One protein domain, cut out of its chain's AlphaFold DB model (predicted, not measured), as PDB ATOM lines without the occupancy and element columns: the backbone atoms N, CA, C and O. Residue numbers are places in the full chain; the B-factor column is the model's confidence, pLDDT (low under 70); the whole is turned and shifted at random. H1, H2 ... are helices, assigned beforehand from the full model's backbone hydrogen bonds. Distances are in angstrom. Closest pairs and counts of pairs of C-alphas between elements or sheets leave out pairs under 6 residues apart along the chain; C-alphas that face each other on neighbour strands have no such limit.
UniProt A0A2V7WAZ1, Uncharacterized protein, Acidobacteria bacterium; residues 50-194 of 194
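AT A GLANCE: This is residues 50 to 194 of the 194 residues of an uncharacterized protein of Acidobacteria bacterium (UniProt A0A2V7WAZ1). A helical hairpin of H2 and H3 is crossed by H4, H1 packs on H3 and H4, and a long tail, residues 172 to 194, sticks out from this compact body. The short H5 is near H4, beyond a long link. The printed part has 145 residues, all helix by class, with five named helices in the order H1 to H5 and no named strand. It is extended, with a radius of gyration of the C-alphas of 23.5 A, and spans 92 by 45 by 28 A, the tail making the length.

IN THESE COORDINATES: The longest helix, H3, covers residues 88 to 112 over 36.2 A, from C-alpha 88 at (53.509, 22.913, 48.883). H2, residues 64 to 83, measures 29.0 A, and H4, residues 119 to 135, measures 24.5 A. H1, residues 51 to 62, begins at C-alpha 51 at (33.090, 10.819, 24.949) and measures 16.1 A. H5, residues 156 to 162, measures 9.8 A and ends at C-alpha 162 at (56.734, 6.055, 37.244).

HOW THE PARTS SIT: H3 and H4 are the hubs, touching three helices each. H3 touches H2 in a hairpin, opposite ways at a shallow tilt of 25 degrees; their closest C-alphas, of Ala 80 and Leu 88, are 5.8 A apart. With residues 99 to 107 alone H3 touches H4 at a steep tilt of 50 degrees, closest at C-alphas Thr 103 and Gly 126, 5.3 A. With residues 102 to 110 alone it touches H1, about perpendicular at 75 degrees, closest at C-alphas Ala 55 and Ala 106, 5.3 A. H4 and H5 are close but not clearly touching; H5 is apart from H1, H2 and H3. In all five helices every O i to N i+4 pair is within hydrogen-bond range.

THE WHOLE: Without residues 172 to 194, which stand free, the body spans 45 by 35 by 23 A. The printed part has no cut, and the link from H4 to H5, 20 residues, is long. The mean pLDDT of the printed part is 79.4; residues 84, 86 and 156 to 194 are under 70.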
ATOM      1  N   PRO A  50      36.017   6.968  24.397       96.62
ATOM      2  CA  PRO A  50      34.763   7.361  25.030       96.62
ATOM      3  C   PRO A  50      34.613   8.891  25.000       96.62
ATOM      4  O   PRO A  50      35.597   9.621  24.877       96.62
ATOM      5  N   ALA A  51      33.382   9.392  25.123       97.69
ATOM      6  CA  ALA A  51      33.090  10.819  24.949       97.69
ATOM      7  C   ALA A  51      33.854  11.734  25.927       97.69
ATOM      8  O   ALA A  51      34.316  12.805  25.546       97.69
ATOM      9  N   THR A  52      34.053  11.285  27.164       98.12
ATOM     10  CA  THR A  52      34.827  11.982  28.201       98.12
ATOM     11  C   THR A  52      36.311  12.098  27.836       98.12
ATOM     12  O   THR A  52      36.841  13.206  27.807       98.12
ATOM     13  N   ALA A  53      36.968  11.003  27.442       97.50
ATOM     14  CA  ALA A  53      38.348  11.036  26.948       97.50
ATOM     15  C   ALA A  53      38.494  11.833  25.640       97.50
ATOM     16  O   ALA A  53      39.490  12.530  25.448       97.50
ATOM     17  N   TRP A  54      37.494  11.778  24.751       98.06
ATOM     18  CA  TRP A  54      37.444  12.627  23.558       98.06
ATOM     19  C   TRP A  54      37.429  14.111  23.932       98.06
ATOM     20  O   TRP A  54      38.237  14.863  23.397       98.06
ATOM     21  N   ALA A  55      36.603  14.529  24.893       98.19
ATOM     22  CA  ALA A  55      36.562  15.918  25.342       98.19
ATOM     23  C   ALA A  55      37.913  16.389  25.913       98.19
ATOM     24  O   ALA A  55      38.350  17.505  25.638       98.19
ATOM     25  N   VAL A  56      38.623  15.520  26.640       98.00
ATOM     26  CA  VAL A  56      39.985  15.799  27.127       98.00
ATOM     27  C   VAL A  56      40.992  15.908  25.971       98.00
ATOM     28  O   VAL A  56      41.832  16.810  25.974       98.00
ATOM     29  N   ASN A  57      40.901  15.046  24.951       97.62
ATOM     30  CA  ASN A  57      41.727  15.166  23.742       97.62
ATOM     31  C   ASN A  57      41.471  16.490  23.014       97.62
ATOM     32  O   ASN A  57      42.415  17.162  22.613       97.62
ATOM     33  N   GLN A  58      40.209  16.876  22.859       97.69
ATOM     34  CA  GLN A  58      39.830  18.132  22.224       97.69
ATOM     35  C   GLN A  58      40.337  19.339  23.013       97.69
ATOM     36  O   GLN A  58      40.920  20.245  22.423       97.69
ATOM     37  N   LEU A  59      40.217  19.318  24.344       97.25
ATOM     38  CA  LEU A  59      40.788  20.350  25.208       97.25
ATOM     39  C   LEU A  59      42.301  20.494  24.991       97.25
ATOM     40  O   LEU A  59      42.800  21.609  24.916       97.25
ATOM     41  N   TYR A  60      43.032  19.389  24.839       96.31
ATOM     42  CA  TYR A  60      44.464  19.427  24.533       96.31
ATOM     43  C   TYR A  60      44.772  20.126  23.200       96.31
ATOM     44  O   TYR A  60      45.746  20.877  23.111       96.31
ATOM     45  N   TRP A  61      43.955  19.898  22.170       95.50
ATOM     46  CA  TRP A  61      44.150  20.507  20.852       95.50
ATOM     47  C   TRP A  61      43.709  21.978  20.803       95.50
ATOM     48  O   TRP A  61      44.351  22.777  20.125       95.50
ATOM     49  N   GLN A  62      42.662  22.346  21.545       95.56
ATOM     50  CA  GLN A  62      42.094  23.701  21.565       95.56
ATOM     51  C   GLN A  62      42.782  24.630  22.583       95.56
ATOM     52  O   GLN A  62      42.987  25.808  22.303       95.56
ATOM     53  N   ASP A  63      43.190  24.107  23.745       94.50
ATOM     54  CA  ASP A  63      43.864  24.838  24.828       94.50
ATOM     55  C   ASP A  63      45.157  24.130  25.263       94.50
ATOM     56  O   ASP A  63      45.365  23.744  26.421       94.50
ATOM     57  N   ARG A  64      46.081  23.988  24.307       92.94
ATOM     58  CA  ARG A  64      47.405  23.404  24.558       92.94
ATOM     59  C   ARG A  64      48.152  24.120  25.684       92.94
ATOM     60  O   ARG A  64      48.805  23.480  26.501       92.94
ATOM     61  N   LYS A  65      48.010  25.447  25.760       93.56
ATOM     62  CA  LYS A  65      48.656  26.277  26.786       93.56
ATOM     63  C   LYS A  65      48.131  25.957  28.185       93.56
ATOM     64  O   LYS A  65      48.931  25.892  29.113       93.56
ATOM     65  N   GLY A  66      46.819  25.786  28.357       92.00
ATOM     66  CA  GLY A  66      46.219  25.375  29.627       92.00
ATOM     67  C   GLY A  66      46.728  24.013  30.082       92.00
ATOM     68  O   GLY A  66      47.162  23.867  31.224       92.00
ATOM     69  N   PHE A  67      46.790  23.058  29.155       90.00
ATOM     70  CA  PHE A  67      47.360  21.738  29.409       90.00
ATOM     71  C   PHE A  67      48.830  21.793  29.840       90.00
ATOM     72  O   PHE A  67      49.205  21.197  30.849       90.00
ATOM     73  N   ASP A  68      49.660  22.544  29.116       91.44
ATOM     74  CA  ASP A  68      51.089  22.664  29.418       91.44
ATOM     75  C   ASP A  68      51.325  23.338  30.780       91.44
ATOM     76  O   ASP A  68      52.226  22.937  31.521       91.44
ATOM     77  N   ARG A  69      50.481  24.312  31.158       93.94
ATOM     78  CA  ARG A  69      50.506  24.912  32.503       93.94
ATOM     79  C   ARG A  69      50.186  23.889  33.592       93.94
ATOM     80  O   ARG A  69      50.906  23.853  34.588       93.94
ATOM     81  N   LEU A  70      49.175  23.037  33.397       93.94
ATOM     82  CA  LEU A  70      48.822  21.987  34.360       93.94
ATOM     83  C   LEU A  70      49.979  21.000  34.569       93.94
ATOM     84  O   LEU A  70      50.298  20.647  35.709       93.94
ATOM     85  N   LEU A  71      50.634  20.578  33.483       91.25
ATOM     86  CA  LEU A  71      51.792  19.686  33.563       91.25
ATOM     87  C   LEU A  71      52.967  20.363  34.280       91.25
ATOM     88  O   LEU A  71      53.561  19.771  35.178       91.25
ATOM     89  N   ALA A  72      53.270  21.622  33.951       92.06
ATOM     90  CA  ALA A  72      54.343  22.376  34.600       92.06
ATOM     91  C   ALA A  72      54.094  22.578  36.105       92.06
ATOM     92  O   ALA A  72      55.014  22.430  36.911       92.06
ATOM     93  N   LEU A  73      52.855  22.885  36.498       93.31
ATOM     94  CA  LEU A  73      52.464  23.014  37.901       93.31
ATOM     95  C   LEU A  73      52.581  21.677  38.645       93.31
ATOM     96  O   LEU A  73      53.080  21.630  39.766       93.31
ATOM     97  N   SER A  74      52.213  20.573  37.997       90.62
ATOM     98  CA  SER A  74      52.331  19.234  38.586       90.62
ATOM     99  C   SER A  74      53.789  18.817  38.803       90.62
ATOM    100  O   SER A  74      54.113  18.227  39.834       90.62
ATOM    101  N   GLU A  75      54.700  19.211  37.909       89.06
ATOM    102  CA  GLU A  75      56.143  19.039  38.121       89.06
ATOM    103  C   GLU A  75      56.665  19.882  39.301       89.06
ATOM    104  O   GLU A  75      57.498  19.406  40.077       89.06
ATOM    105  N   LYS A  76      56.161  21.112  39.496       90.50
ATOM    106  CA  LYS A  76      56.500  21.927  40.679       90.50
ATOM    107  C   LYS A  76      56.035  21.258  41.974       90.50
ATOM    108  O   LYS A  76      56.827  21.153  42.908       90.50
ATOM    109  N   VAL A  77      54.797  20.757  42.010       89.19
ATOM    110  CA  VAL A  77      54.248  20.009  43.156       89.19
ATOM    111  C   VAL A  77      55.117  18.788  43.476       89.19
ATOM    112  O   VAL A  77      55.478  18.576  44.634       89.19
ATOM    113  N   ARG A  78      55.525  18.014  42.460       84.06
ATOM    114  CA  ARG A  78      56.387  16.835  42.644       84.06
ATOM    115  C   ARG A  78      57.740  17.202  43.263       84.06
ATOM    116  O   ARG A  78      58.177  16.549  44.207       84.06
ATOM    117  N   LYS A  79      58.379  18.275  42.784       85.56
ATOM    118  CA  LYS A  79      59.651  18.774  43.339       85.56
ATOM    119  C   LYS A  79      59.498  19.279  44.778       85.56
ATOM    120  O   LYS A  79      60.342  18.978  45.623       85.56
ATOM    121  N   ALA A  80      58.413  19.997  45.073       86.44
ATOM    122  CA  ALA A  80      58.116  20.495  46.416       86.44
ATOM    123  C   ALA A  80      57.916  19.354  47.431       86.44
ATOM    124  O   ALA A  80      58.386  19.466  48.565       86.44
ATOM    125  N   HIS A  81      57.307  18.238  47.010       79.12
ATOM    126  CA  HIS A  81      57.169  17.029  47.830       79.12
ATOM    127  C   HIS A  81      58.515  16.415  48.239       79.12
ATOM    128  O   HIS A  81      58.648  15.950  49.365       79.12
ATOM    129  N   THR A  82      59.516  16.423  47.353       79.88
ATOM    130  CA  THR A  82      60.845  15.853  47.645       79.88
ATOM    131  C   THR A  82      61.752  16.772  48.468       79.88
ATOM    132  O   THR A  82      62.688  16.291  49.097       79.88
ATOM    133  N   GLY A  83      61.493  18.084  48.458       73.50
ATOM    134  CA  GLY A  83      62.363  19.099  49.065       73.50
ATOM    135  C   GLY A  83      61.826  19.764  50.336       73.50
ATOM    136  O   GLY A  83      62.464  20.695  50.809       73.50
ATOM    137  N   ALA A  84      60.668  19.333  50.858       64.94
ATOM    138  CA  ALA A  84      59.988  19.940  52.012       64.94
ATOM    139  C   ALA A  84      59.840  21.476  51.896       64.94
ATOM    140  O   ALA A  84      60.271  22.227  52.769       64.94
ATOM    141  N   SER A  85      59.237  21.944  50.796       75.81
ATOM    142  CA  SER A  85      58.998  23.379  50.574       75.81
ATOM    143  C   SER A  85      57.788  23.896  51.375       75.81
ATOM    144  O   SER A  85      56.744  23.231  51.364       75.81
ATOM    145  N   PRO A  86      57.864  25.089  52.008       68.38
ATOM    146  CA  PRO A  86      56.714  25.726  52.659       68.38
ATOM    147  C   PRO A  86      55.562  26.038  51.683       68.38
ATOM    148  O   PRO A  86      54.408  26.108  52.105       68.38
ATOM    149  N   ASP A  87      55.845  26.117  50.380       84.44
ATOM    150  CA  ASP A  87      54.878  26.503  49.342       84.44
ATOM    151  C   ASP A  87      54.011  25.330  48.844       84.44
ATOM    152  O   ASP A  87      53.150  25.499  47.979       84.44
ATOM    153  N   LEU A  88      54.214  24.109  49.365       88.56
ATOM    154  CA  LEU A  88      53.509  22.913  48.883       88.56
ATOM    155  C   LEU A  88      51.985  23.065  48.959       88.56
ATOM    156  O   LEU A  88      51.277  22.654  48.042       88.56
ATOM    157  N   ARG A  89      51.477  23.660  50.044       89.38
ATOM    158  CA  ARG A  89      50.034  23.859  50.214       89.38
ATOM    159  C   ARG A  89      49.470  24.770  49.126       89.38
ATOM    160  O   ARG A  89      48.450  24.429  48.543       89.38
ATOM    161  N   GLU A  90      50.137  25.882  48.839       92.38
ATOM    162  CA  GLU A  90      49.710  26.836  47.811       92.38
ATOM    163  C   GLU A  90      49.729  26.201  46.414       92.38
ATOM    164  O   GLU A  90      48.737  26.277  45.692       92.38
ATOM    165  N   LEU A  91      50.791  25.462  46.078       93.12
ATOM    166  CA  LEU A  91      50.897  24.747  44.802       93.12
ATOM    167  C   LEU A  91      49.795  23.686  44.618       93.12
ATOM    168  O   LEU A  91      49.311  23.474  43.505       93.12
ATOM    169  N   LEU A  92      49.392  23.001  45.694       91.81
ATOM    170  CA  LEU A  92      48.293  22.031  45.657       91.81
ATOM    171  C   LEU A  92      46.931  22.705  45.443       91.81
ATOM    172  O   LEU A  92      46.110  22.179  44.687       91.81
ATOM    173  N   GLU A  93      46.696  23.860  46.071       94.25
ATOM    174  CA  GLU A  93      45.483  24.659  45.851       94.25
ATOM    175  C   GLU A  93      45.424  25.196  44.414       94.25
ATOM    176  O   GLU A  93      44.405  25.031  43.740       94.25
ATOM    177  N   GLU A  94      46.534  25.739  43.900       95.44
ATOM    178  CA  GLU A  94      46.646  26.197  42.509       95.44
ATOM    179  C   GLU A  94      46.355  25.048  41.531       95.44
ATOM    180  O   GLU A  94      45.601  25.209  40.566       95.44
ATOM    181  N   ARG A  95      46.886  23.847  41.806       94.31
ATOM    182  CA  ARG A  95      46.651  22.668  40.962       94.31
ATOM    183  C   ARG A  95      45.183  22.263  40.968       94.31
ATOM    184  O   ARG A  95      44.643  21.966  39.905       94.31
ATOM    185  N   ARG A  96      44.531  22.253  42.136       94.50
ATOM    186  CA  ARG A  96      43.103  21.921  42.245       94.50
ATOM    187  C   ARG A  96      42.244  22.911  41.462       94.50
ATOM    188  O   ARG A  96      41.371  22.484  40.709       94.50
ATOM    189  N   ALA A  97      42.517  24.209  41.595       96.88
ATOM    190  CA  ALA A  97      41.804  25.248  40.856       96.88
ATOM    191  C   ALA A  97      41.976  25.085  39.336       96.88
ATOM    192  O   ALA A  97      40.997  25.135  38.593       96.88
ATOM    193  N   MET A  98      43.200  24.804  38.875       97.25
ATOM    194  CA  MET A  98      43.485  24.602  37.453       97.25
ATOM    195  C   MET A  98      42.811  23.348  36.881       97.25
ATOM    196  O   MET A  98      42.281  23.389  35.773       97.25
ATOM    197  N   VAL A  99      42.791  22.239  37.626       96.69
ATOM    198  CA  VAL A  99      42.053  21.030  37.226       96.69
ATOM    199  C   VAL A  99      40.553  21.317  37.122       96.69
ATOM    200  O   VAL A  99      39.924  20.856  36.168       96.69
ATOM    201  N   SER A 100      39.983  22.090  38.052       97.56
ATOM    202  CA  SER A 100      38.567  22.476  38.010       97.56
ATOM    203  C   SER A 100      38.235  23.290  36.754       97.56
ATOM    204  O   SER A 100      37.341  22.903  36.006       97.56
ATOM    205  N   ASP A 101      39.004  24.345  36.461       98.31
ATOM    206  CA  ASP A 101      38.821  25.183  35.259       98.31
ATOM    207  C   ASP A 101      38.928  24.356  33.965       98.31
ATOM    208  O   ASP A 101      38.071  24.436  33.082       98.31
ATOM    209  N   LEU A 102      39.932  23.482  33.861       97.94
ATOM    210  CA  LEU A 102      40.088  22.609  32.694       97.94
ATOM    211  C   LEU A 102      38.954  21.576  32.580       97.94
ATOM    212  O   LEU A 102      38.521  21.258  31.472       97.94
ATOM    213  N   THR A 103      38.430  21.085  33.705       98.50
ATOM    214  CA  THR A 103      37.278  20.171  33.731       98.50
ATOM    215  C   THR A 103      36.012  20.855  33.220       98.50
ATOM    216  O   THR A 103      35.252  20.253  32.456       98.50
ATOM    217  N   GLU A 104      35.787  22.117  33.588       98.31
ATOM    218  CA  GLU A 104      34.663  22.919  33.096       98.31
ATOM    219  C   GLU A 104      34.762  23.157  31.584       98.31
ATOM    220  O   GLU A 104      33.786  22.942  30.860       98.31
ATOM    221  N   ARG A 105      35.955  23.497  31.080       98.25
ATOM    222  CA  ARG A 105      36.206  23.678  29.639       98.25
ATOM    223  C   ARG A 105      35.997  22.393  28.846       98.25
ATOM    224  O   ARG A 105      35.290  22.402  27.844       98.25
ATOM    225  N   ALA A 106      36.554  21.271  29.304       98.00
ATOM    226  CA  ALA A 106      36.315  19.973  28.670       98.00
ATOM    227  C   ALA A 106      34.831  19.578  28.724       98.00
ATOM    228  O   ALA A 106      34.301  19.036  27.757       98.00
ATOM    229  N   SER A 107      34.124  19.894  29.812       98.44
ATOM    230  CA  SER A 107      32.678  19.663  29.906       98.44
ATOM    231  C   SER A 107      31.886  20.525  28.914       98.44
ATOM    232  O   SER A 107      30.886  20.059  28.367       98.44
ATOM    233  N   ALA A 108      32.322  21.758  28.640       98.25
ATOM    234  CA  ALA A 108      31.736  22.590  27.589       98.25
ATOM    235  C   ALA A 108      31.958  21.975  26.198       98.25
ATOM    236  O   ALA A 108      30.993  21.785  25.467       98.25
ATOM    237  N   ILE A 109      33.182  21.532  25.894       98.06
ATOM    238  CA  ILE A 109      33.492  20.825  24.640       98.06
ATOM    239  C   ILE A 109      32.637  19.558  24.482       98.06
ATOM    240  O   ILE A 109      32.129  19.273  23.398       98.06
ATOM    241  N   LEU A 110      32.446  18.799  25.567       97.88
ATOM    242  CA  LEU A 110      31.585  17.617  25.578       97.88
ATOM    243  C   LEU A 110      30.144  17.967  25.173       97.88
ATOM    244  O   LEU A 110      29.551  17.274  24.346       97.88
ATOM    245  N   ARG A 111      29.605  19.058  25.731       98.12
ATOM    246  CA  ARG A 111      28.265  19.570  25.414       98.12
ATOM    247  C   ARG A 111      28.151  20.002  23.957       98.12
ATOM    248  O   ARG A 111      27.197  19.611  23.292       98.12
ATOM    249  N   ASP A 112      29.122  20.767  23.472       97.31
ATOM    250  CA  ASP A 112      29.136  21.300  22.106       97.31
ATOM    251  C   ASP A 112      29.278  20.178  21.066       97.31
ATOM    252  O   ASP A 112      28.726  20.258  19.971       97.31
ATOM    253  N   GLY A 113      29.928  19.072  21.444       95.44
ATOM    254  CA  GLY A 113      29.951  17.817  20.689       95.44
ATOM    255  C   GLY A 113      28.638  17.020  20.709       95.44
ATOM    256  O   GLY A 113      28.593  15.920  20.161       95.44
ATOM    257  N   GLY A 114      27.579  17.531  21.344       96.69
ATOM    258  CA  GLY A 114      26.264  16.889  21.415       96.69
ATOM    259  C   GLY A 114      26.155  15.776  22.461       96.69
ATOM    260  O   GLY A 114      25.249  14.944  22.381       96.69
ATOM    261  N   HIS A 115      27.062  15.723  23.439       96.44
ATOM    262  CA  HIS A 115      27.049  14.712  24.494       96.44
ATOM    263  C   HIS A 115      26.510  15.264  25.820       96.44
ATOM    264  O   HIS A 115      26.665  16.439  26.155       96.44
ATOM    265  N   ALA A 116      25.881  14.392  26.610       95.06
ATOM    266  CA  ALA A 116      25.344  14.766  27.910       95.06
ATOM    267  C   ALA A 116      26.468  15.040  28.924       95.06
ATOM    268  O   ALA A 116      27.333  14.193  29.155       95.06
ATOM    269  N   VAL A 117      26.400  16.195  29.584       97.62
ATOM    270  CA  VAL A 117      27.295  16.560  30.690       97.62
ATOM    271  C   VAL A 117      26.639  16.140  32.004       97.62
ATOM    272  O   VAL A 117      25.927  16.915  32.639       97.62
ATOM    273  N   THR A 118      26.819  14.875  32.378       98.19
ATOM    274  CA  THR A 118      26.332  14.333  33.654       98.19
ATOM    275  C   THR A 118      27.373  14.528  34.763       98.19
ATOM    276  O   THR A 118      28.561  14.659  34.461       98.19
ATOM    277  N   PRO A 119      26.982  14.469  36.053       97.81
ATOM    278  CA  PRO A 119      27.943  14.522  37.159       97.81
ATOM    279  C   PRO A 119      29.045  13.454  37.061       97.81
ATOM    280  O   PRO A 119      30.203  13.727  37.366       97.81
ATOM    281  N   ASP A 120      28.701  12.252  36.585       97.50
ATOM    282  CA  ASP A 120      29.667  11.178  36.326       97.50
ATOM    283  C   ASP A 120      30.642  11.530  35.190       97.50
ATOM    284  O   ASP A 120      31.849  11.339  35.330       97.50
ATOM    285  N   ALA A 121      30.143  12.094  34.084       97.75
ATOM    286  CA  ALA A 121      30.990  12.508  32.969       97.75
ATOM    287  C   ALA A 121      31.985  13.598  33.397       97.75
ATOM    288  O   ALA A 121      33.180  13.477  33.131       97.75
ATOM    289  N   THR A 122      31.515  14.620  34.120       98.25
ATOM    290  CA  THR A 122      32.367  15.679  34.679       98.25
ATOM    291  C   THR A 122      33.409  15.108  35.644       98.25
ATOM    292  O   THR A 122      34.585  15.459  35.557       98.25
ATOM    293  N   ARG A 123      33.019  14.166  36.514       97.75
ATOM    294  CA  ARG A 123      33.950  13.470  37.415       97.75
ATOM    295  C   ARG A 123      35.037  12.714  36.643       97.75
ATOM    296  O   ARG A 123      36.210  12.854  36.977       97.75
ATOM    297  N   ARG A 124      34.677  11.928  35.622       97.88
ATOM    298  CA  ARG A 124      35.643  11.153  34.814       97.88
ATOM    299  C   ARG A 124      36.608  12.040  34.026       97.88
ATOM    300  O   ARG A 124      37.790  11.709  33.931       97.88
ATOM    301  N   ILE A 125      36.137  13.183  33.524       98.19
ATOM    302  CA  ILE A 125      36.992  14.208  32.906       98.19
ATOM    303  C   ILE A 125      38.032  14.712  33.912       98.19
ATOM    304  O   ILE A 125      39.225  14.695  33.609       98.19
ATOM    305  N   GLY A 126      37.595  15.105  35.114       97.44
ATOM    306  CA  GLY A 126      38.491  15.591  36.166       97.44
ATOM    307  C   GLY A 126      39.546  14.557  36.562       97.44
ATOM    308  O   GLY A 126      40.735  14.863  36.553       97.44
ATOM    309  N   ILE A 127      39.133  13.306  36.795       97.00
ATOM    310  CA  ILE A 127      40.052  12.194  37.092       97.00
ATOM    311  C   ILE A 127      41.077  12.018  35.964       97.00
ATOM    312  O   ILE A 127      42.273  11.910  36.222       97.00
ATOM    313  N   THR A 128      40.635  12.049  34.704       96.81
ATOM    314  CA  THR A 128      41.536  11.886  33.558       96.81
ATOM    315  C   THR A 128      42.588  13.001  33.499       96.81
ATOM    316  O   THR A 128      43.767  12.723  33.268       96.81
ATOM    317  N   LEU A 129      42.191  14.253  33.750       96.31
ATOM    318  CA  LEU A 129      43.102  15.401  33.818       96.31
ATOM    319  C   LEU A 129      44.100  15.276  34.976       96.31
ATOM    320  O   LEU A 129      45.295  15.509  34.784       96.31
ATOM    321  N   GLU A 130      43.641  14.869  36.161       94.06
ATOM    322  CA  GLU A 130      44.509  14.637  37.319       94.06
ATOM    323  C   GLU A 130      45.521  13.516  37.076       94.06
ATOM    324  O   GLU A 130      46.686  13.638  37.476       94.06
ATOM    325  N   SER A 131      45.103  12.444  36.407       93.69
ATOM    326  CA  SER A 131      45.979  11.332  36.054       93.69
ATOM    327  C   SER A 131      47.026  11.754  35.032       93.69
ATOM    328  O   SER A 131      48.210  11.507  35.258       93.69
ATOM    329  N   LEU A 132      46.645  12.463  33.962       92.62
ATOM    330  CA  LEU A 132      47.600  13.030  32.997       92.62
ATOM    331  C   LEU A 132      48.637  13.927  33.685       92.62
ATOM    332  O   LEU A 132      49.838  13.789  33.463       92.62
ATOM    333  N   ALA A 133      48.170  14.803  34.571       90.94
ATOM    334  CA  ALA A 133      49.010  15.670  35.384       90.94
ATOM    335  C   ALA A 133      49.996  14.895  36.274       90.94
ATOM    336  O   ALA A 133      51.139  15.311  36.447       90.94
ATOM    337  N   SER A 134      49.569  13.761  36.825       88.19
ATOM    338  CA  SER A 134      50.396  12.929  37.702       88.19
ATOM    339  C   SER A 134      51.447  12.126  36.932       88.19
ATOM    340  O   SER A 134      52.581  12.017  37.401       88.19
ATOM    341  N   TRP A 135      51.103  11.617  35.744       85.56
ATOM    342  CA  TRP A 135      52.051  10.972  34.828       85.56
ATOM    343  C   TRP A 135      53.098  11.960  34.294       85.56
ATOM    344  O   TRP A 135      54.273  11.610  34.162       85.56
ATOM    345  N   GLY A 136      52.703  13.207  34.032       83.62
ATOM    346  CA  GLY A 136      53.605  14.254  33.557       83.62
ATOM    347  C   GLY A 136      54.243  13.899  32.210       83.62
ATOM    348  O   GLY A 136      53.570  13.432  31.296       83.62
ATOM    349  N   HIS A 137      55.556  14.107  32.096       78.88
ATOM    350  CA  HIS A 137      56.336  13.812  30.881       78.88
ATOM    351  C   HIS A 137      57.106  12.483  30.956       78.88
ATOM    352  O   HIS A 137      58.105  12.305  30.261       78.88
ATOM    353  N   THR A 138      56.674  11.563  31.821       78.38
ATOM    354  CA  THR A 138      57.332  10.261  31.996       78.38
ATOM    355  C   THR A 138      57.288   9.446  30.701       78.38
ATOM    356  O   THR A 138      56.300   9.475  29.964       78.38
ATOM    357  N   GLU A 139      58.356   8.705  30.403       76.56
ATOM    358  CA  GLU A 139      58.392   7.836  29.226       76.56
ATOM    359  C   GLU A 139      57.282   6.774  29.299       76.56
ATOM    360  O   GLU A 139      57.075   6.135  30.329       76.56
ATOM    361  N   GLY A 140      56.530   6.606  28.209       76.69
ATOM    362  CA  GLY A 140      55.390   5.684  28.162       76.69
ATOM    363  C   GLY A 140      54.122   6.183  28.866       76.69
ATOM    364  O   GLY A 140      53.137   5.444  28.905       76.69
ATOM    365  N   ALA A 141      54.114   7.417  29.384       80.50
ATOM    366  CA  ALA A 141      52.914   8.035  29.934       80.50
ATOM    367  C   ALA A 141      51.777   8.097  28.894       80.50
ATOM    368  O   ALA A 141      52.032   8.318  27.703       80.50
ATOM    369  N   PRO A 142      50.510   7.966  29.330       84.88
ATOM    370  CA  PRO A 142      49.370   8.257  28.476       84.88
ATOM    371  C   PRO A 142      49.472   9.667  27.888       84.88
ATOM    372  O   PRO A 142      49.705  10.639  28.606       84.88
ATOM    373  N   GLN A 143      49.278   9.782  26.576       82.31
ATOM    374  CA  GLN A 143      49.415  11.051  25.872       82.31
ATOM    375  C   GLN A 143      48.046  11.699  25.648       82.31
ATOM    376  O   GLN A 143      47.183  11.152  24.954       82.31
ATOM    377  N   ALA A 144      47.871  12.905  26.189       85.56
ATOM    378  CA  ALA A 144      46.741  13.763  25.851       85.56
ATOM    379  C   ALA A 144      46.705  14.057  24.338       85.56
ATOM    380  O   ALA A 144      47.742  14.149  23.679       85.56
ATOM    381  N   GLY A 145      45.503  14.170  23.775       92.50
ATOM    382  CA  GLY A 145      45.294  14.386  22.341       92.50
ATOM    383  C   GLY A 145      45.154  13.099  21.522       92.50
ATOM    384  O   GLY A 145      44.705  13.182  20.382       92.50
ATOM    385  N   ARG A 146      45.475  11.923  22.088       94.62
ATOM    386  CA  ARG A 146      45.244  10.595  21.480       94.62
ATOM    387  C   ARG A 146      44.713   9.550  22.471       94.62
ATOM    388  O   ARG A 146      44.896   8.350  22.269       94.62
ATOM    389  N   LEU A 147      44.080   9.976  23.564       94.94
ATOM    390  CA  LEU A 147      43.486   9.050  24.529       94.94
ATOM    391  C   LEU A 147      42.420   8.187  23.854       94.94
ATOM    392  O   LEU A 147      41.530   8.712  23.190       94.94
ATOM    393  N   ALA A 148      42.502   6.875  24.062       93.81
ATOM    394  CA  ALA A 148      41.510   5.903  23.604       93.81
ATOM    395  C   ALA A 148      40.573   5.423  24.729       93.81
ATOM    396  O   ALA A 148      39.604   4.716  24.466       93.81
ATOM    397  N   ALA A 149      40.858   5.807  25.973       94.19
ATOM    398  CA  ALA A 149      40.088   5.487  27.165       94.19
ATOM    399  C   ALA A 149      40.217   6.634  28.176       94.19
ATOM    400  O   ALA A 149      41.168   7.419  28.097       94.19
ATOM    401  N   ASP A 150      39.270   6.714  29.111       94.38
ATOM    402  CA  ASP A 150      39.449   7.523  30.318       94.38
ATOM    403  C   ASP A 150      40.643   6.971  31.110       94.38
ATOM    404  O   ASP A 150      40.948   5.776  31.039       94.38
ATOM    405  N   LEU A 151      41.331   7.838  31.850       93.31
ATOM    406  CA  LEU A 151      42.386   7.387  32.749       93.31
ATOM    407  C   LEU A 151      41.823   7.203  34.149       93.31
ATOM    408  O   LEU A 151      41.027   8.010  34.618       93.31
ATOM    409  N   GLU A 152      42.299   6.168  34.823       88.12
ATOM    410  CA  GLU A 152      42.063   5.964  36.246       88.12
ATOM    411  C   GLU A 152      43.105   6.729  37.071       88.12
ATOM    412  O   GLU A 152      44.201   7.007  36.557       88.12
ATOM    413  N   PRO A 153      42.811   7.069  38.342       84.12
ATOM    414  CA  PRO A 153      43.812   7.602  39.261       84.12
ATOM    415  C   PRO A 153      45.047   6.697  39.289       84.12
ATOM    416  O   PRO A 153      44.917   5.473  39.190       84.12
ATOM    417  N   LEU A 154      46.247   7.269  39.436       76.62
ATOM    418  CA  LEU A 154      47.464   6.456  39.523       76.62
ATOM    419  C   LEU A 154      47.388   5.531  40.745       76.62
ATOM    420  O   LEU A 154      47.553   5.963  41.884       76.62
ATOM    421  N   GLY A 155      47.137   4.250  40.485       70.00
ATOM    422  CA  GLY A 155      47.264   3.178  41.464       70.00
ATOM    423  C   GLY A 155      48.723   2.773  41.685       70.00
ATOM    424  O   GLY A 155      49.646   3.328  41.084       70.00
ATOM    425  N   PHE A 156      48.926   1.754  42.520       62.59
ATOM    426  CA  PHE A 156      50.252   1.232  42.865       62.59
ATOM    427  C   PHE A 156      51.085   0.832  41.630       62.59
ATOM    428  O   PHE A 156      52.267   1.157  41.559       62.59
ATOM    429  N   ASP A 157      50.456   0.239  40.611       62.88
ATOM    430  CA  ASP A 157      51.122  -0.141  39.355       62.88
ATOM    431  C   ASP A 157      51.569   1.075  38.528       62.88
ATOM    432  O   ASP A 157      52.632   1.068  37.911       62.88
ATOM    433  N   GLY A 158      50.777   2.155  38.542       64.88
ATOM    434  CA  GLY A 158      51.140   3.416  37.893       64.88
ATOM    435  C   GLY A 158      52.311   4.104  38.592       64.88
ATOM    436  O   GLY A 158      53.197   4.642  37.933       64.88
ATOM    437  N   LEU A 159      52.357   4.026  39.925       68.06
ATOM    438  CA  LEU A 159      53.485   4.508  40.719       68.06
ATOM    439  C   LEU A 159      54.756   3.687  40.456       68.06
ATOM    440  O   LEU A 159      55.821   4.269  40.262       68.06
ATOM    441  N   ALA A 160      54.650   2.356  40.389       66.06
ATOM    442  CA  ALA A 160      55.772   1.478  40.058       66.06
ATOM    443  C   ALA A 160      56.345   1.791  38.665       66.06
ATOM    444  O   ALA A 160      57.559   1.956  38.529       66.06
ATOM    445  N   ALA A 161      55.482   1.982  37.661       67.06
ATOM    446  CA  ALA A 161      55.892   2.393  36.318       67.06
ATOM    447  C   ALA A 161      56.597   3.764  36.313       67.06
ATOM    448  O   ALA A 161      57.627   3.921  35.658       67.06
ATOM    449  N   LEU A 162      56.104   4.736  37.092       64.94
ATOM    450  CA  LEU A 162      56.734   6.055  37.244       64.94
ATOM    451  C   LEU A 162      58.122   5.978  37.913       64.94
ATOM    452  O   LEU A 162      58.988   6.806  37.643       64.94
ATOM    453  N   MET A 163      58.346   4.970  38.762       67.06
ATOM    454  CA  MET A 163      59.629   4.693  39.420       67.06
ATOM    455  C   MET A 163      60.564   3.787  38.592       67.06
ATOM    456  O   MET A 163      61.595   3.347  39.099       67.06
ATOM    457  N   GLY A 164      60.228   3.502  37.327       60.44
ATOM    458  CA  GLY A 164      61.034   2.661  36.429       60.44
ATOM    459  C   GLY A 164      60.825   1.151  36.608       60.44
ATOM    460  O   GLY A 164      61.536   0.350  36.000       60.44
ATOM    461  N   GLY A 165      59.846   0.745  37.419       52.03
ATOM    462  CA  GLY A 165      59.482  -0.642  37.693       52.03
ATOM    463  C   GLY A 165      58.339  -1.145  36.806       52.03
ATOM    464  O   GLY A 165      57.205  -1.220  37.254       52.03
ATOM    465  N   ALA A 166      58.662  -1.562  35.579       44.88
ATOM    466  CA  ALA A 166      57.836  -2.392  34.677       44.88
ATOM    467  C   ALA A 166      56.604  -1.773  33.956       44.88
ATOM    468  O   ALA A 166      55.992  -0.794  34.373       44.88
ATOM    469  N   LYS A 167      56.268  -2.384  32.800       41.66
ATOM    470  CA  LYS A 167      55.191  -2.005  31.859       41.66
ATOM    471  C   LYS A 167      53.799  -2.316  32.425       41.66
ATOM    472  O   LYS A 167      53.559  -3.433  32.876       41.66
ATOM    473  N   LEU A 168      52.868  -1.369  32.278       46.47
ATOM    474  CA  LEU A 168      51.444  -1.534  32.598       46.47
ATOM    475  C   LEU A 168      50.834  -2.716  31.818       46.47
ATOM    476  O   LEU A 168      50.791  -2.698  30.585       46.47
ATOM    477  N   ALA A 169      50.340  -3.727  32.530       47.78
ATOM    478  CA  ALA A 169      49.483  -4.776  31.978       47.78
ATOM    479  C   ALA A 169      48.001  -4.439  32.244       47.78
ATOM    480  O   ALA A 169      47.694  -3.837  33.273       47.78
ATOM    481  N   PRO A 170      47.059  -4.817  31.358       39.75
ATOM    482  CA  PRO A 170      45.639  -4.575  31.589       39.75
ATOM    483  C   PRO A 170      45.139  -5.383  32.794       39.75
ATOM    484  O   PRO A 170      45.405  -6.581  32.911       39.75
ATOM    485  N   ALA A 171      44.395  -4.716  33.677       46.81
ATOM    486  CA  ALA A 171      43.866  -5.278  34.911       46.81
ATOM    487  C   ALA A 171      43.001  -6.528  34.652       46.81
ATOM    488  O   ALA A 171      41.904  -6.446  34.102       46.81
ATOM    489  N   LYS A 172      43.470  -7.695  35.106       47.53
ATOM    490  CA  LYS A 172      42.608  -8.839  35.425       47.53
ATOM    491  C   LYS A 172      42.475  -8.899  36.938       47.53
ATOM    492  O   LYS A 172      43.409  -9.324  37.607       47.53
ATOM    493  N   VAL A 173      41.312  -8.541  37.471       39.56
ATOM    494  CA  VAL A 173      40.973  -8.890  38.854       39.56
ATOM    495  C   VAL A 173      39.808  -9.868  38.828       39.56
ATOM    496  O   VAL A 173      38.654  -9.489  38.646       39.56
ATOM    497  N   LEU A 174      40.135 -11.153  38.987       41.81
ATOM    498  CA  LEU A 174      39.184 -12.159  39.450       41.81
ATOM    499  C   LEU A 174      38.859 -11.834  40.913       41.81
ATOM    500  O   LEU A 174      39.752 -11.819  41.759       41.81
ATOM    501  N   GLN A 175      37.592 -11.554  41.210       35.34
ATOM    502  CA  GLN A 175      37.145 -11.347  42.585       35.34
ATOM    503  C   GLN A 175      37.082 -12.692  43.318       35.34
ATOM    504  O   GLN A 175      36.230 -13.532  43.029       35.34
ATOM    505  N   PHE A 176      37.970 -12.885  44.295       32.50
ATOM    506  CA  PHE A 176      37.834 -13.939  45.297       32.50
ATOM    507  C   PHE A 176      36.681 -13.595  46.242       32.50
ATOM    508  O   PHE A 176      36.723 -12.591  46.954       32.50
ATOM    509  N   ARG A 177      35.658 -14.451  46.287       38.34
ATOM    510  CA  ARG A 177      34.632 -14.397  47.330       38.34
ATOM    511  C   ARG A 177      35.072 -15.302  48.479       38.34
ATOM    512  O   ARG A 177      35.022 -16.521  48.366       38.34
ATOM    513  N   ILE A 178      35.500 -14.690  49.579       41.44
ATOM    514  CA  ILE A 178      35.665 -15.364  50.869       41.44
ATOM    515  C   ILE A 178      34.259 -15.690  51.392       41.44
ATOM    516  O   ILE A 178      33.484 -14.779  51.687       41.44
ATOM    517  N   ALA A 179      33.924 -16.975  51.508       37.50
ATOM    518  CA  ALA A 179      32.796 -17.436  52.309       37.50
ATOM    519  C   ALA A 179      33.347 -18.051  53.603       37.50
ATOM    520  O   ALA A 179      34.142 -18.984  53.573       37.50
ATOM    521  N   ARG A 180      32.950 -17.438  54.720       35.81
ATOM    522  CA  ARG A 180      33.345 -17.718  56.107       35.81
ATOM    523  C   ARG A 180      33.292 -19.203  56.481       35.81
ATOM    524  O   ARG A 180      32.265 -19.851  56.294       35.81
ATOM    525  N   GLU A 181      34.321 -19.659  57.191       36.75
ATOM    526  CA  GLU A 181      34.188 -20.724  58.185       36.75
ATOM    527  C   GLU A 181      33.233 -20.268  59.296       36.75
ATOM    528  O   GLU A 181      33.490 -19.274  59.971       36.75
ATOM    529  N   GLN A 182      32.131 -20.996  59.475       39.06
ATOM    530  CA  GLN A 182      31.579 -21.381  60.778       39.06
ATOM    531  C   GLN A 182      30.428 -22.375  60.556       39.06
ATOM    532  O   GLN A 182      29.250 -22.027  60.584       39.06
ATOM    533  N   LYS A 183      30.770 -23.656  60.403       37.81
ATOM    534  CA  LYS A 183      30.041 -24.700  61.126       37.81
ATOM    535  C   LYS A 183      31.017 -25.803  61.516       37.81
ATOM    536  O   LYS A 183      31.505 -26.573  60.702       37.81
ATOM    537  N   LYS A 184      31.340 -25.752  62.802       37.31
ATOM    538  CA  LYS A 184      32.114 -26.697  63.593       37.31
ATOM    539  C   LYS A 184      31.596 -28.125  63.361       37.31
ATOM    540  O   LYS A 184      30.394 -28.342  63.457       37.31
ATOM    541  N   SER A 185      32.531 -29.030  63.073       34.84
ATOM    542  CA  SER A 185      32.696 -30.361  63.678       34.84
ATOM    543  C   SER A 185      31.425 -31.086  64.139       34.84
ATOM    544  O   SER A 185      30.823 -30.694  65.137       34.84
ATOM    545  N   ALA A 186      31.113 -32.200  63.473       36.22
ATOM    546  CA  ALA A 186      31.027 -33.518  64.108       36.22
ATOM    547  C   ALA A 186      30.738 -34.584  63.040       36.22
ATOM    548  O   ALA A 186      29.598 -34.994  62.876       36.22
ATOM    549  N   GLU A 187      31.766 -35.023  62.320       40.50
ATOM    550  CA  GLU A 187      31.818 -36.378  61.766       40.50
ATOM    551  C   GLU A 187      33.298 -36.758  61.615       40.50
ATOM    552  O   GLU A 187      34.116 -35.938  61.203       40.50
ATOM    553  N   ASP A 188      33.609 -37.974  62.062       34.81
ATOM    554  CA  ASP A 188      34.900 -38.672  62.061       34.81
ATOM    555  C   ASP A 188      35.882 -38.420  63.223       34.81
ATOM    556  O   ASP A 188      37.015 -37.972  63.059       34.81
ATOM    557  N   VAL A 189      35.497 -38.903  64.413       38.47
ATOM    558  CA  VAL A 189      36.402 -39.801  65.155       38.47
ATOM    559  C   VAL A 189      35.965 -41.227  64.849       38.47
ATOM    560  O   VAL A 189      35.033 -41.765  65.445       38.47
ATOM    561  N   ALA A 190      36.649 -41.830  63.885       42.31
ATOM    562  CA  ALA A 190      36.646 -43.264  63.689       42.31
ATOM    563  C   ALA A 190      37.325 -43.959  64.886       42.31
ATOM    564  O   ALA A 190      38.439 -43.612  65.265       42.31
ATOM    565  N   VAL A 191      36.643 -44.982  65.411       44.38
ATOM    566  CA  VAL A 191      37.203 -46.246  65.923       44.38
ATOM    567  C   VAL A 191      38.239 -46.157  67.055       44.38
ATOM    568  O   VAL A 191      39.431 -46.013  66.809       44.38
ATOM    569  N   ALA A 192      37.811 -46.470  68.286       36.28
ATOM    570  CA  ALA A 192      38.612 -47.277  69.214       36.28
ATOM    571  C   ALA A 192      37.779 -47.846  70.382       36.28
ATOM    572  O   ALA A 192      37.516 -47.147  71.351       36.28
ATOM    573  N   ARG A 193      37.539 -49.163  70.303       38.19
ATOM    574  CA  ARG A 193      37.536 -50.146  71.406       38.19
ATOM    575  C   ARG A 193      36.397 -50.153  72.448       38.19
ATOM    576  O   ARG A 193      36.224 -49.200  73.195       38.19
ATOM    577  N   ALA A 194      35.894 -51.386  72.604       38.78
ATOM    578  CA  ALA A 194      35.194 -52.005  73.738       38.78
ATOM    579  C   ALA A 194      33.671 -51.847  73.773       38.78
ATOM    580  O   ALA A 194      33.177 -50.725  73.996       38.78
TER     581      ALA A 194